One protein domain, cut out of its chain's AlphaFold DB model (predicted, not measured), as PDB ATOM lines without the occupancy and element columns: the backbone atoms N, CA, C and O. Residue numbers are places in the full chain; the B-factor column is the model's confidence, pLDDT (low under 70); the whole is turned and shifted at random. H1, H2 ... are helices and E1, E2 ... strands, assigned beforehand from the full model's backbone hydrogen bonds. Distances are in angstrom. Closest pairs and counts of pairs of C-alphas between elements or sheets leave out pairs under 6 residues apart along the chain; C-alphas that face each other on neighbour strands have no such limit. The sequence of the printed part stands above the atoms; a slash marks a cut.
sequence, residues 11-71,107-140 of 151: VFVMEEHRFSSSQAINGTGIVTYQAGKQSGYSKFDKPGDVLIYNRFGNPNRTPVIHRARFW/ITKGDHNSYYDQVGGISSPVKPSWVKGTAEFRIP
ATOM      1  N   VAL A  11      36.073  26.029 -31.142       59.59
ATOM      2  CA  VAL A  11      37.364  26.637 -31.465       59.59
ATOM      3  C   VAL A  11      37.998  27.192 -30.198       59.59
ATOM      4  O   VAL A  11      37.389  28.005 -29.504       59.59
ATOM      5  N   PHE A  12      39.227  26.766 -29.903       55.91
ATOM      6  CA  PHE A  12      40.001  27.362 -28.818       55.91
ATOM      7  C   PHE A  12      40.605  28.689 -29.273       55.91
ATOM      8  O   PHE A  12      41.221  28.755 -30.341       55.91
ATOM      9  N   VAL A  13      40.411  29.720 -28.452       59.09
ATOM     10  CA  VAL A  13      40.848  31.090 -28.711       59.09
ATOM     11  C   VAL A  13      42.029  31.399 -27.805       59.09
ATOM     12  O   VAL A  13      41.889  31.355 -26.584       59.09
ATOM     13  N   MET A  14      43.189  31.706 -28.383       57.56
ATOM     14  CA  MET A  14      44.284  32.311 -27.624       57.56
ATOM     15  C   MET A  14      44.258  33.830 -27.775       57.56
ATOM     16  O   MET A  14      43.980  34.358 -28.851       57.56
ATOM     17  N   GLU A  15      44.553  34.526 -26.678       50.53
ATOM     18  CA  GLU A  15      44.781  35.967 -26.703       50.53
ATOM     19  C   GLU A  15      46.074  36.299 -27.461       50.53
ATOM     20  O   GLU A  15      47.090  35.605 -27.350       50.53
ATOM     21  N   GLU A  16      46.028  37.421 -28.174       52.50
ATOM     22  CA  GLU A  16      47.001  37.971 -29.133       52.50
ATOM     23  C   GLU A  16      48.426  38.228 -28.593       52.50
ATOM     24  O   GLU A  16      49.298  38.728 -29.304       52.50
ATOM     25  N   HIS A  17      48.715  37.879 -27.338       47.34
ATOM     26  CA  HIS A  17      49.934  38.291 -26.635       47.34
ATOM     27  C   HIS A  17      50.882  37.156 -26.229       47.34
ATOM     28  O   HIS A  17      51.878  37.422 -25.559       47.34
ATOM     29  N   ARG A  18      50.627  35.900 -26.625       49.06
ATOM     30  CA  ARG A  18      51.479  34.761 -26.210       49.06
ATOM     31  C   ARG A  18      52.337  34.125 -27.303       49.06
ATOM     32  O   ARG A  18      53.165  33.280 -26.978       49.06
ATOM     33  N   PHE A  19      52.212  34.552 -28.560       49.12
ATOM     34  CA  PHE A  19      53.049  34.069 -29.663       49.12
ATOM     35  C   PHE A  19      53.697  35.241 -30.411       49.12
ATOM     36  O   PHE A  19      53.111  35.841 -31.307       49.12
ATOM     37  N   SER A  20      54.938  35.577 -30.053       51.94
ATOM     38  CA  SER A  20      55.775  36.495 -30.831       51.94
ATOM     39  C   SER A  20      56.590  35.695 -31.847       51.94
ATOM     40  O   SER A  20      57.809  35.557 -31.719       51.94
ATOM     41  N   SER A  21      55.931  35.121 -32.854       60.00
ATOM     42  CA  SER A  21      56.691  34.786 -34.058       60.00
ATOM     43  C   SER A  21      57.207  36.116 -34.624       60.00
ATOM     44  O   SER A  21      56.470  37.105 -34.659       60.00
ATOM     45  N   SER A  22      58.476  36.199 -35.027       68.38
ATOM     46  CA  SER A  22      59.041  37.431 -35.609       68.38
ATOM     47  C   SER A  22      58.329  37.862 -36.901       68.38
ATOM     48  O   SER A  22      58.599  38.929 -37.443       68.38
ATOM     49  N   GLN A  23      57.415  37.023 -37.390       79.88
ATOM     50  CA  GLN A  23      56.625  37.181 -38.599       79.88
ATOM     51  C   GLN A  23      55.177  37.617 -38.322       79.88
ATOM     52  O   GLN A  23      54.417  37.840 -39.269       79.88
ATOM     53  N   ALA A  24      54.782  37.743 -37.052       87.31
ATOM     54  CA  ALA A  24      53.500  38.318 -36.675       87.31
ATOM     55  C   ALA A  24      53.461  39.825 -36.962       87.31
ATOM     56  O   ALA A  24      54.469  40.531 -36.873       87.31
ATOM     57  N   ILE A  25      52.272  40.348 -37.266       91.38
ATOM     58  CA  ILE A  25      52.067  41.793 -37.347       91.38
ATOM     59  C   ILE A  25      52.297  42.393 -35.959       91.38
ATOM     60  O   ILE A  25      51.686  41.972 -34.972       91.38
ATOM     61  N   ASN A  26      53.203  43.370 -35.895       85.94
ATOM     62  CA  ASN A  26      53.671  43.947 -34.640       85.94
ATOM     63  C   ASN A  26      52.499  44.425 -33.765       85.94
ATOM     64  O   ASN A  26      51.595  45.107 -34.246       85.94
ATOM     65  N   GLY A  27      52.530  44.060 -32.484       83.31
ATOM     66  CA  GLY A  27      51.493  44.409 -31.512       83.31
ATOM     67  C   GLY A  27      50.210  43.576 -31.587       83.31
ATOM     68  O   GLY A  27      49.298  43.861 -30.822       83.31
ATOM     69  N   THR A  28      50.130  42.567 -32.466       88.00
ATOM     70  CA  THR A  28      48.909  41.747 -32.644       88.00
ATOM     71  C   THR A  28      49.109  40.247 -32.434       88.00
ATOM     72  O   THR A  28      48.136  39.515 -32.346       88.00
ATOM     73  N   GLY A  29      50.350  39.746 -32.466       88.50
ATOM     74  CA  GLY A  29      50.616  38.299 -32.411       88.50
ATOM     75  C   GLY A  29      50.074  37.484 -33.599       88.50
ATOM     76  O   GLY A  29      50.281  36.277 -33.634       88.50
ATOM     77  N   ILE A  30      49.435  38.119 -34.590       92.12
ATOM     78  CA  ILE A  30      48.790  37.457 -35.730       92.12
ATOM     79  C   ILE A  30      49.769  37.303 -36.897       92.12
ATOM     80  O   ILE A  30      50.295  38.285 -37.435       92.12
ATOM     81  N   VAL A  31      49.937  36.073 -37.367       94.25
ATOM     82  CA  VAL A  31      50.674  35.710 -38.577       94.25
ATOM     83  C   VAL A  31      49.714  35.645 -39.758       94.25
ATOM     84  O   VAL A  31      48.814  34.815 -39.829       94.25
ATOM     85  N   THR A  32      49.916  36.506 -40.751       96.75
ATOM     86  CA  THR A  32      49.095  36.480 -41.972       96.75
ATOM     87  C   THR A  32      49.466  35.308 -42.883       96.75
ATOM     88  O   THR A  32      50.565  34.770 -42.800       96.75
ATOM     89  N   TYR A  33      48.590  34.930 -43.812       96.75
ATOM     90  CA  TYR A  33      48.858  33.896 -44.813       96.75
ATOM     91  C   TYR A  33      50.128  34.185 -45.626       96.75
ATOM     92  O   TYR A  33      50.909  33.270 -45.879       96.75
ATOM     93  N   GLN A  34      50.358  35.444 -46.025       95.31
ATOM     94  CA  GLN A  34      51.588  35.834 -46.728       95.31
ATOM     95  C   GLN A  34      52.836  35.607 -45.865       95.31
ATOM     96  O   GLN A  34      53.800  35.012 -46.344       95.31
ATOM     97  N   ALA A  35      52.801  36.012 -44.593       93.44
ATOM     98  CA  ALA A  35      53.906  35.801 -43.658       93.44
ATOM     99  C   ALA A  35      54.126  34.307 -43.352       93.44
ATOM    100  O   ALA A  35      55.253  33.822 -43.402       93.44
ATOM    101  N   GLY A  36      53.048  33.551 -43.126       94.00
ATOM    102  CA  GLY A  36      53.090  32.109 -42.880       94.00
ATOM    103  C   GLY A  36      53.638  31.314 -44.064       94.00
ATOM    104  O   GLY A  36      54.362  30.343 -43.872       94.00
ATOM    105  N   LYS A  37      53.371  31.753 -45.305       93.94
ATOM    106  CA  LYS A  37      53.966  31.147 -46.508       93.94
ATOM    107  C   LYS A  37      55.488  31.263 -46.517       93.94
ATOM    108  O   LYS A  37      56.152  30.364 -47.015       93.94
ATOM    109  N   GLN A  38      56.016  32.371 -46.006       89.75
ATOM    110  CA  GLN A  38      57.452  32.639 -45.973       89.75
ATOM    111  C   GLN A  38      58.132  31.944 -44.788       89.75
ATOM    112  O   GLN A  38      59.261  31.486 -44.923       89.75
ATOM    113  N   SER A  39      57.455  31.852 -43.641       89.19
ATOM    114  CA  SER A  39      58.021  31.279 -42.412       89.19
ATOM    115  C   SER A  39      57.770  29.782 -42.226       89.19
ATOM    116  O   SER A  39      58.381  29.174 -41.353       89.19
ATOM    117  N   GLY A  40      56.853  29.192 -42.997       89.81
ATOM    118  CA  GLY A  40      56.373  27.823 -42.793       89.81
ATOM    119  C   GLY A  40      55.317  27.689 -41.687       89.81
ATOM    120  O   GLY A  40      54.831  26.588 -41.445       89.81
ATOM    121  N   TYR A  41      54.927  28.788 -41.032       89.69
ATOM    122  CA  TYR A  41      53.884  28.779 -40.007       89.69
ATOM    123  C   TYR A  41      52.494  28.534 -40.615       89.69
ATOM    124  O   TYR A  41      52.062  29.243 -41.534       89.69
ATOM    125  N   SER A  42      51.763  27.561 -40.068       90.00
ATOM    126  CA  SER A  42      50.456  27.137 -40.569       90.00
ATOM    127  C   SER A  42      49.448  26.845 -39.453       90.00
ATOM    128  O   SER A  42      49.797  26.422 -38.351       90.00
ATOM    129  N   LYS A  43      48.168  27.057 -39.776       86.75
ATOM    130  CA  LYS A  43      46.996  26.658 -38.990       86.75
ATOM    131  C   LYS A  43      45.940  26.052 -39.901       86.75
ATOM    132  O   LYS A  43      45.615  26.628 -40.945       86.75
ATOM    133  N   PHE A  44      45.379  24.916 -39.485       86.94
ATOM    134  CA  PHE A  44      44.431  24.128 -40.285       86.94
ATOM    135  C   PHE A  44      44.986  23.810 -41.681       86.94
ATOM    136  O   PHE A  44      44.381  24.158 -42.694       86.94
ATOM    137  N   ASP A  45      46.199  23.248 -41.712       89.38
ATOM    138  CA  ASP A  45      46.915  22.808 -42.921       89.38
ATOM    139  C   ASP A  45      47.146  23.895 -43.984       89.38
ATOM    140  O   ASP A  45      47.477  23.616 -45.137       89.38
ATOM    141  N   LYS A  46      46.997  25.168 -43.602       92.44
ATOM    142  CA  LYS A  46      47.198  26.322 -44.476       92.44
ATOM    143  C   LYS A  46      48.018  27.404 -43.768       92.44
ATOM    144  O   LYS A  46      47.930  27.540 -42.550       92.44
ATOM    145  N   PRO A  47      48.811  28.193 -44.510       95.44
ATOM    146  CA  PRO A  47      49.640  29.249 -43.935       95.44
ATOM    147  C   PRO A  47      48.873  30.290 -43.106       95.44
ATOM    148  O   PRO A  47      47.783  30.707 -43.498       95.44
ATOM    149  N   GLY A  48      49.481  30.772 -42.021       94.25
ATOM    150  CA  GLY A  48      48.957  31.880 -41.206       94.25
ATOM    151  C   GLY A  48      47.733  31.541 -40.351       94.25
ATOM    152  O   GLY A  48      47.208  30.432 -40.404       94.25
ATOM    153  N   ASP A  49      47.271  32.521 -39.581       93.88
ATOM    154  CA  ASP A  49      46.205  32.387 -38.591       93.88
ATOM    155  C   ASP A  49      44.799  32.563 -39.166       93.88
ATOM    156  O   ASP A  49      44.556  33.302 -40.130       93.88
ATOM    157  N   VAL A  50      43.844  31.914 -38.502       94.62
ATOM    158  CA  VAL A  50      42.409  32.093 -38.724       94.62
ATOM    159  C   VAL A  50      41.844  32.972 -37.615       94.62
ATOM    160  O   VAL A  50      41.955  32.635 -36.445       94.62
ATOM    161  N   LEU A  51      41.253  34.106 -37.982       94.81
ATOM    162  CA  LEU A  51      40.737  35.106 -37.054       94.81
ATOM    163  C   LEU A  51      39.265  34.866 -36.756       94.81
ATOM    164  O   LEU A  51      38.481  34.658 -37.681       94.81
ATOM    165  N   ILE A  52      38.888  35.012 -35.489       93.62
ATOM    166  CA  ILE A  52      37.503  35.195 -35.058       93.62
ATOM    167  C   ILE A  52      37.315  36.687 -34.796       93.62
ATOM    168  O   ILE A  52      37.953  37.228 -33.898       93.62
ATOM    169  N   TYR A  53      36.461  37.377 -35.553       95.00
ATOM    170  CA  TYR A  53      36.332  38.835 -35.436       95.00
ATOM    171  C   TYR A  53      34.894  39.352 -35.551       95.00
ATOM    172  O   TYR A  53      34.021  38.745 -36.176       95.00
ATOM    173  N   ASN A  54      34.646  40.517 -34.950       96.31
ATOM    174  CA  ASN A  54      33.389  41.250 -35.069       96.31
ATOM    175  C   ASN A  54      33.366  42.065 -36.370       96.31
ATOM    176  O   ASN A  54      34.173  42.980 -36.558       96.31
ATOM    177  N   ARG A  55      32.403  41.781 -37.254       94.12
ATOM    178  CA  ARG A  55      32.212  42.522 -38.515       94.12
ATOM    179  C   ARG A  55      31.988  44.005 -38.235       94.12
ATOM    180  O   ARG A  55      31.096  44.344 -37.454       94.12
ATOM    181  N   PHE A  56      32.782  44.873 -38.867       96.44
ATOM    182  CA  PHE A  56      32.750  46.326 -38.641       96.44
ATOM    183  C   PHE A  56      32.854  46.731 -37.154       96.44
ATOM    184  O   PHE A  56      32.356  47.780 -36.752       96.44
ATOM    185  N   GLY A  57      33.449  45.877 -36.312       95.06
ATOM    186  CA  GLY A  57      33.552  46.097 -34.871       95.06
ATOM    187  C   GLY A  57      32.236  45.991 -34.093       95.06
ATOM    188  O   GLY A  57      32.214  46.374 -32.929       95.06
ATOM    189  N   ASN A  58      31.147  45.486 -34.685       95.44
ATOM    190  CA  ASN A  58      29.857  45.373 -34.001       95.44
ATOM    191  C   ASN A  58      29.775  44.068 -33.176       95.44
ATOM    192  O   ASN A  58      29.671  42.992 -33.773       95.44
ATOM    193  N   PRO A  59      29.772  44.130 -31.828       90.12
ATOM    194  CA  PRO A  59      29.760  42.938 -30.978       90.12
ATOM    195  C   PRO A  59      28.412  42.203 -30.961       90.12
ATOM    196  O   PRO A  59      28.373  41.044 -30.557       90.12
ATOM    197  N   ASN A  60      27.330  42.844 -31.418       92.69
ATOM    198  CA  ASN A  60      25.980  42.271 -31.451       92.69
ATOM    199  C   ASN A  60      25.718  41.438 -32.714       92.69
ATOM    200  O   ASN A  60      24.645  40.860 -32.868       92.69
ATOM    201  N   ARG A  61      26.672  41.400 -33.652       91.38
ATOM    202  CA  ARG A  61      26.597  40.558 -34.848       91.38
ATOM    203  C   ARG A  61      27.341  39.251 -34.622       91.38
ATOM    204  O   ARG A  61      28.344  39.214 -33.913       91.38
ATOM    205  N   THR A  62      26.886  38.195 -35.292       90.38
ATOM    206  CA  THR A  62      27.604  36.918 -35.335       90.38
ATOM    207  C   THR A  62      29.044  37.147 -35.813       90.38
ATOM    208  O   THR A  62      29.226  37.733 -36.891       90.38
ATOM    209  N   PRO A  63      30.060  36.722 -35.037       92.44
ATOM    210  CA  PRO A  63      31.455  36.818 -35.444       92.44
ATOM    211  C   PRO A  63      31.738  36.038 -36.728       92.44
ATOM    212  O   PRO A  63      31.057  35.064 -37.047       92.44
ATOM    213  N   VAL A  64      32.769  36.464 -37.449       94.50
ATOM    214  CA  VAL A  64      33.267  35.792 -38.653       94.50
ATOM    215  C   VAL A  64      34.550  35.054 -38.314       94.50
ATOM    216  O   VAL A  64      35.377  35.584 -37.577       94.50
ATOM    217  N   ILE A  65      34.704  33.846 -38.859       93.62
ATOM    218  CA  ILE A  65      35.876  32.990 -38.661       93.62
ATOM    219  C   ILE A  65      36.585  32.812 -40.000       93.62
ATOM    220  O   ILE A  65      36.227  31.919 -40.759       93.62
ATOM    221  N   HIS A  66      37.559  33.660 -40.320       96.31
ATOM    222  CA  HIS A  66      38.234  33.663 -41.624       96.31
ATOM    223  C   HIS A  66      39.737  33.917 -41.491       96.31
ATOM    224  O   HIS A  66      40.209  34.508 -40.526       96.31
ATOM    225  N   ARG A  67      40.511  33.493 -42.490       97.69
ATOM    226  CA  ARG A  67      41.973  33.577 -42.460       97.69
ATOM    227  C   ARG A  67      42.474  34.997 -42.687       97.69
ATOM    228  O   ARG A  67      42.039  35.653 -43.637       97.69
ATOM    229  N   ALA A  68      43.441  35.434 -41.880       97.75
ATOM    230  CA  ALA A  68      44.189  36.663 -42.130       97.75
ATOM    231  C   ALA A  68      45.044  36.472 -43.385       97.75
ATOM    232  O   ALA A  68      45.963  35.658 -43.398       97.75
ATOM    233  N   ARG A  69      44.756  37.191 -44.470       98.25
ATOM    234  CA  ARG A  69      45.486  37.034 -45.737       98.25
ATOM    235  C   ARG A  69      46.755  37.869 -45.739       98.25
ATOM    236  O   ARG A  69      47.829  37.334 -46.006       98.25
ATOM    237  N   PHE A  70      46.621  39.147 -45.403       98.19
ATOM    238  CA  PHE A  70      47.720  40.102 -45.274       98.19
ATOM    239  C   PHE A  70      47.264  41.353 -44.511       98.19
ATOM    240  O   PHE A  70      46.068  41.602 -44.362       98.19
ATOM    241  N   TRP A  71      48.225  42.132 -44.019       98.00
ATOM    242  CA  TRP A  71      47.987  43.421 -43.362       98.00
ATOM    243  C   TRP A  71      47.958  44.558 -44.375       98.00
ATOM    244  O   TRP A  71      48.687  44.501 -45.362       98.00
ATOM    245  N   ILE A 107      43.281  42.242 -44.229       98.62
ATOM    246  CA  ILE A 107      42.432  41.698 -45.289       98.62
ATOM    247  C   ILE A 107      42.218  40.221 -44.979       98.62
ATOM    248  O   ILE A 107      43.180  39.480 -44.743       98.62
ATOM    249  N   THR A 108      40.962  39.791 -44.947       98.44
ATOM    250  CA  THR A 108      40.563  38.452 -44.503       98.44
ATOM    251  C   THR A 108      39.789  37.727 -45.593       98.44
ATOM    252  O   THR A 108      39.240  38.342 -46.507       98.44
ATOM    253  N   LYS A 109      39.796  36.396 -45.546       98.00
ATOM    254  CA  LYS A 109      39.052  35.567 -46.495       98.00
ATOM    255  C   LYS A 109      38.755  34.201 -45.896       98.00
ATOM    256  O   LYS A 109      39.646  33.561 -45.334       98.00
ATOM    257  N   GLY A 110      37.528  33.725 -46.077       95.94
ATOM    258  CA  GLY A 110      37.187  32.331 -45.819       95.94
ATOM    259  C   GLY A 110      37.961  31.398 -46.746       95.94
ATOM    260  O   GLY A 110      38.060  31.623 -47.957       95.94
ATOM    261  N   ASP A 111      38.505  30.320 -46.191       93.94
ATOM    262  CA  ASP A 111      39.342  29.370 -46.929       93.94
ATOM    263  C   ASP A 111      38.631  28.694 -48.110       93.94
ATOM    264  O   ASP A 111      39.311  28.188 -49.006       93.94
ATOM    265  N   HIS A 112      37.294  28.710 -48.114       92.12
ATOM    266  CA  HIS A 112      36.432  28.200 -49.180       92.12
ATOM    267  C   HIS A 112      35.623  29.297 -49.905       92.12
ATOM    268  O   HIS A 112      34.804  28.994 -50.763       92.12
ATOM    269  N   ASN A 113      35.845  30.579 -49.601       94.06
ATOM    270  CA  ASN A 113      35.128  31.666 -50.280       94.06
ATOM    271  C   ASN A 113      35.756  31.946 -51.654       94.06
ATOM    272  O   ASN A 113      36.941  31.677 -51.856       94.06
ATOM    273  N   SER A 114      35.010  32.522 -52.592       96.19
ATOM    274  CA  SER A 114      35.540  32.934 -53.902       96.19
ATOM    275  C   SER A 114      36.203  34.313 -53.887       96.19
ATOM    276  O   SER A 114      36.903  34.648 -54.830       96.19
ATOM    277  N   TYR A 115      36.037  35.098 -52.823       97.19
ATOM    278  CA  TYR A 115      36.537  36.473 -52.741       97.19
ATOM    279  C   TYR A 115      37.009  36.847 -51.332       97.19
ATOM    280  O   TYR A 115      36.768  36.117 -50.364       97.19
ATOM    281  N   TYR A 116      37.711  37.977 -51.216       98.38
ATOM    282  CA  TYR A 116      38.061  38.574 -49.923       98.38
ATOM    283  C   TYR A 116      36.839  39.159 -49.213       98.38
ATOM    284  O   TYR A 116      35.927  39.690 -49.842       98.38
ATOM    285  N   ASP A 117      36.865  39.165 -47.885       98.06
ATOM    286  CA  ASP A 117      35.784  39.711 -47.058       98.06
ATOM    287  C   ASP A 117      35.524  41.195 -47.347       98.06
ATOM    288  O   ASP A 117      34.384  41.651 -47.280       98.06
ATOM    289  N   GLN A 118      36.583  41.929 -47.700       98.00
ATOM    290  CA  GLN A 118      36.544  43.340 -48.081       98.00
ATOM    291  C   GLN A 118      36.020  43.577 -49.504       98.00
ATOM    292  O   GLN A 118      35.657  44.704 -49.823       98.00
ATOM    293  N   VAL A 119      35.992  42.546 -50.355       97.25
ATOM    294  CA  VAL A 119      35.379  42.603 -51.692       97.25
ATOM    295  C   VAL A 119      33.879  42.341 -51.561       97.25
ATOM    296  O   VAL A 119      33.077  43.137 -52.023       97.25
ATOM    297  N   GLY A 120      33.495  41.289 -50.828       94.19
ATOM    298  CA  GLY A 120      32.091  40.901 -50.643       94.19
ATOM    299  C   GLY A 120      31.317  41.681 -49.571       94.19
ATOM    300  O   GLY A 120      30.290  41.195 -49.096       94.19
ATOM    301  N   GLY A 121      31.820  42.829 -49.103       94.56
ATOM    302  CA  GLY A 121      31.133  43.673 -48.110       94.56
ATOM    303  C   GLY A 121      30.918  43.018 -46.732       94.56
ATOM    304  O   GLY A 121      30.053  43.432 -45.952       94.56
ATOM    305  N   ILE A 122      31.675  41.969 -46.391       95.56
ATOM    306  CA  ILE A 122      31.553  41.286 -45.093       95.56
ATOM    307  C   ILE A 122      32.052  42.199 -43.970       95.56
ATOM    308  O   ILE A 122      31.413  42.266 -42.911       95.56
ATOM    309  N   SER A 123      33.174  42.880 -44.206       96.94
ATOM    310  CA  SER A 123      33.805  43.844 -43.302       96.94
ATOM    311  C   SER A 123      34.771  44.742 -44.081       96.94
ATOM    312  O   SER A 123      35.352  44.300 -45.067       96.94
ATOM    313  N   SER A 124      35.044  45.952 -43.585       97.81
ATOM    314  CA  SER A 124      36.259  46.707 -43.943       97.81
ATOM    315  C   SER A 124      37.522  45.992 -43.404       97.81
ATOM    316  O   SER A 124      37.369  44.971 -42.714       97.81
ATOM    317  N   PRO A 125      38.766  46.443 -43.707       98.56
ATOM    318  CA  PRO A 125      39.982  45.818 -43.172       98.56
ATOM    319  C   PRO A 125      39.874  45.591 -41.663       98.56
ATOM    320  O   PRO A 125      39.571  46.512 -40.919       98.56
ATOM    321  N   VAL A 126      40.067  44.368 -41.188       98.56
ATOM    322  CA  VAL A 126      39.742  44.002 -39.805       98.56
ATOM    323  C   VAL A 126      40.752  44.634 -38.852       98.56
ATOM    324  O   VAL A 126      41.937  44.308 -38.895       98.56
ATOM    325  N   LYS A 127      40.307  45.553 -37.990       98.25
ATOM    326  CA  LYS A 127      41.182  46.136 -36.961       98.25
ATOM    327  C   LYS A 127      41.564  45.067 -35.932       98.25
ATOM    328  O   LYS A 127      40.695  44.266 -35.592       98.25
ATOM    329  N   PRO A 128      42.775  45.118 -35.347       95.62
ATOM    330  CA  PRO A 128      43.136  44.247 -34.224       95.62
ATOM    331  C   PRO A 128      42.101  44.296 -33.093       95.62
ATOM    332  O   PRO A 128      41.602  43.274 -32.658       95.62
ATOM    333  N   SER A 129      41.609  45.490 -32.742       95.38
ATOM    334  CA  SER A 129      40.566  45.674 -31.717       95.38
ATOM    335  C   SER A 129      39.211  45.011 -32.023       95.38
ATOM    336  O   SER A 129      38.296  45.085 -31.208       95.38
ATOM    337  N   TRP A 130      39.006  44.477 -33.229       97.06
ATOM    338  CA  TRP A 130      37.788  43.751 -33.607       97.06
ATOM    339  C   TRP A 130      37.965  42.237 -33.540       97.06
ATOM    340  O   TRP A 130      36.970  41.512 -33.612       97.06
ATOM    341  N   VAL A 131      39.206  41.771 -33.440       94.50
ATOM    342  CA  VAL A 131      39.549  40.364 -33.314       94.50
ATOM    343  C   VAL A 131      39.272  39.939 -31.870       94.50
ATOM    344  O   VAL A 131      39.614  40.621 -30.910       94.50
ATOM    345  N   LYS A 132      38.545  38.833 -31.726       89.94
ATOM    346  CA  LYS A 132      38.267  38.167 -30.445       89.94
ATOM    347  C   LYS A 132      39.351  37.146 -30.101       89.94
ATOM    348  O   LYS A 132      39.504  36.793 -28.940       89.94
ATOM    349  N   GLY A 133      40.066  36.684 -31.122       86.75
ATOM    350  CA  GLY A 133      41.310  35.929 -31.052       86.75
ATOM    351  C   GLY A 133      41.484  35.036 -32.280       86.75
ATOM    352  O   GLY A 133      40.761  35.174 -33.276       86.75
ATOM    353  N   THR A 134      42.449  34.124 -32.213       86.62
ATOM    354  CA  THR A 134      42.795  33.191 -33.293       86.62
ATOM    355  C   THR A 134      42.215  31.805 -33.041       86.62
ATOM    356  O   THR A 134      42.120  31.346 -31.906       86.62
ATOM    357  N   ALA A 135      41.808  31.123 -34.107       82.38
ATOM    358  CA  ALA A 135      41.408  29.730 -34.053       82.38
ATOM    359  C   ALA A 135      42.659  28.837 -34.026       82.38
ATOM    360  O   ALA A 135      43.409  28.788 -35.000       82.38
ATOM    361  N   GLU A 136      42.882  28.126 -32.921       73.38
ATOM    362  CA  GLU A 136      44.110  27.339 -32.721       73.38
ATOM    363  C   GLU A 136      43.965  25.862 -33.095       73.38
ATOM    364  O   GLU A 136      44.888  25.248 -33.635       73.38
ATOM    365  N   PHE A 137      42.804  25.296 -32.779       63.62
ATOM    366  CA  PHE A 137      42.464  23.890 -32.945       63.62
ATOM    367  C   PHE A 137      40.937  23.751 -32.919       63.62
ATOM    368  O   PHE A 137      40.249  24.543 -32.268       63.62
ATOM    369  N   ARG A 138      40.420  22.753 -33.643       59.56
ATOM    370  CA  ARG A 138      38.993  22.417 -33.694       59.56
ATOM    371  C   ARG A 138      38.735  21.121 -32.942       59.56
ATOM    372  O   ARG A 138      39.483  20.161 -33.125       59.56
ATOM    373  N   ILE A 139      37.623  21.052 -32.220       57.66
ATOM    374  CA  ILE A 139      37.007  19.764 -31.895       57.66
ATOM    375  C   ILE A 139      35.732  19.629 -32.733       57.66
ATOM    376  O   ILE A 139      34.804  20.418 -32.518       57.66
ATOM    377  N   PRO A 140      35.681  18.668 -33.678       54.41
ATOM    378  CA  PRO A 140      34.507  18.457 -34.516       54.41
ATOM    379  C   PRO A 140      33.247  18.239 -33.674       54.41
ATOM    380  O   PRO A 140      33.303  17.523 -32.673       54.41
TER     381      PRO A 140
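What this domain is: This is residues 11 to 71 and 107 to 140 of the 151 residues of an uncharacterized protein of Halarchaeum nitratireducens (UniProt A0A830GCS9). Little of this rounded body is regular structure: a strongly twisted antiparallel sheet, E1 E5 E2 E3 E4, runs among long loops, with short helix H1 near E3. The 95 printed residues, ordered E1 H1 E2 E3 E4 E5, are mostly strand by named elements, which hold 35. It is compact, radius of gyration of the C-alphas 12.3 A, spanning 32 by 31 by 26 A.

How they stand to each other: Start at the hairpin of E2, residues 50 to 53, and E3, residues 64 to 71: N 51 and O 66 are 2.8 A apart. E3 bends by 66 degrees at residue 67 and pairs with E4, residues 107 to 109; N 69 to O 107 is 2.8 A. E5, residues 131 to 139, neighbours E2, N 132 to O 52 2.8 A, and edge strand E1, residues 11 to 14, N 136 to O 12 3.1 A. H1, residues 33 to 39, is on the sheet, height 8.1 A; its closest C-alphas to E3, Tyr 33 and Arg 69, are 4.7 A apart. In H1 every O i to N i+4 pair is within hydrogen-bond range. E1, H1 and E2 form a split strand-helix-strand unit, E5 between its strands, with a right-handed crossover.

Where its parts are: Find C-alpha 11 at (37.364, 26.637, -31.465), where E1 begins. E5 runs 20.8 A to C-alpha 139 at (37.007, 19.764, -31.895).

The domain as a whole: Residues 72 to 106 are not printed; C-alphas 71 and 107 are 6.1 A apart. Links E1 to H1 and E4 to E5 are long. Residues 11 to 22 and 137 to 140 have pLDDT under 70.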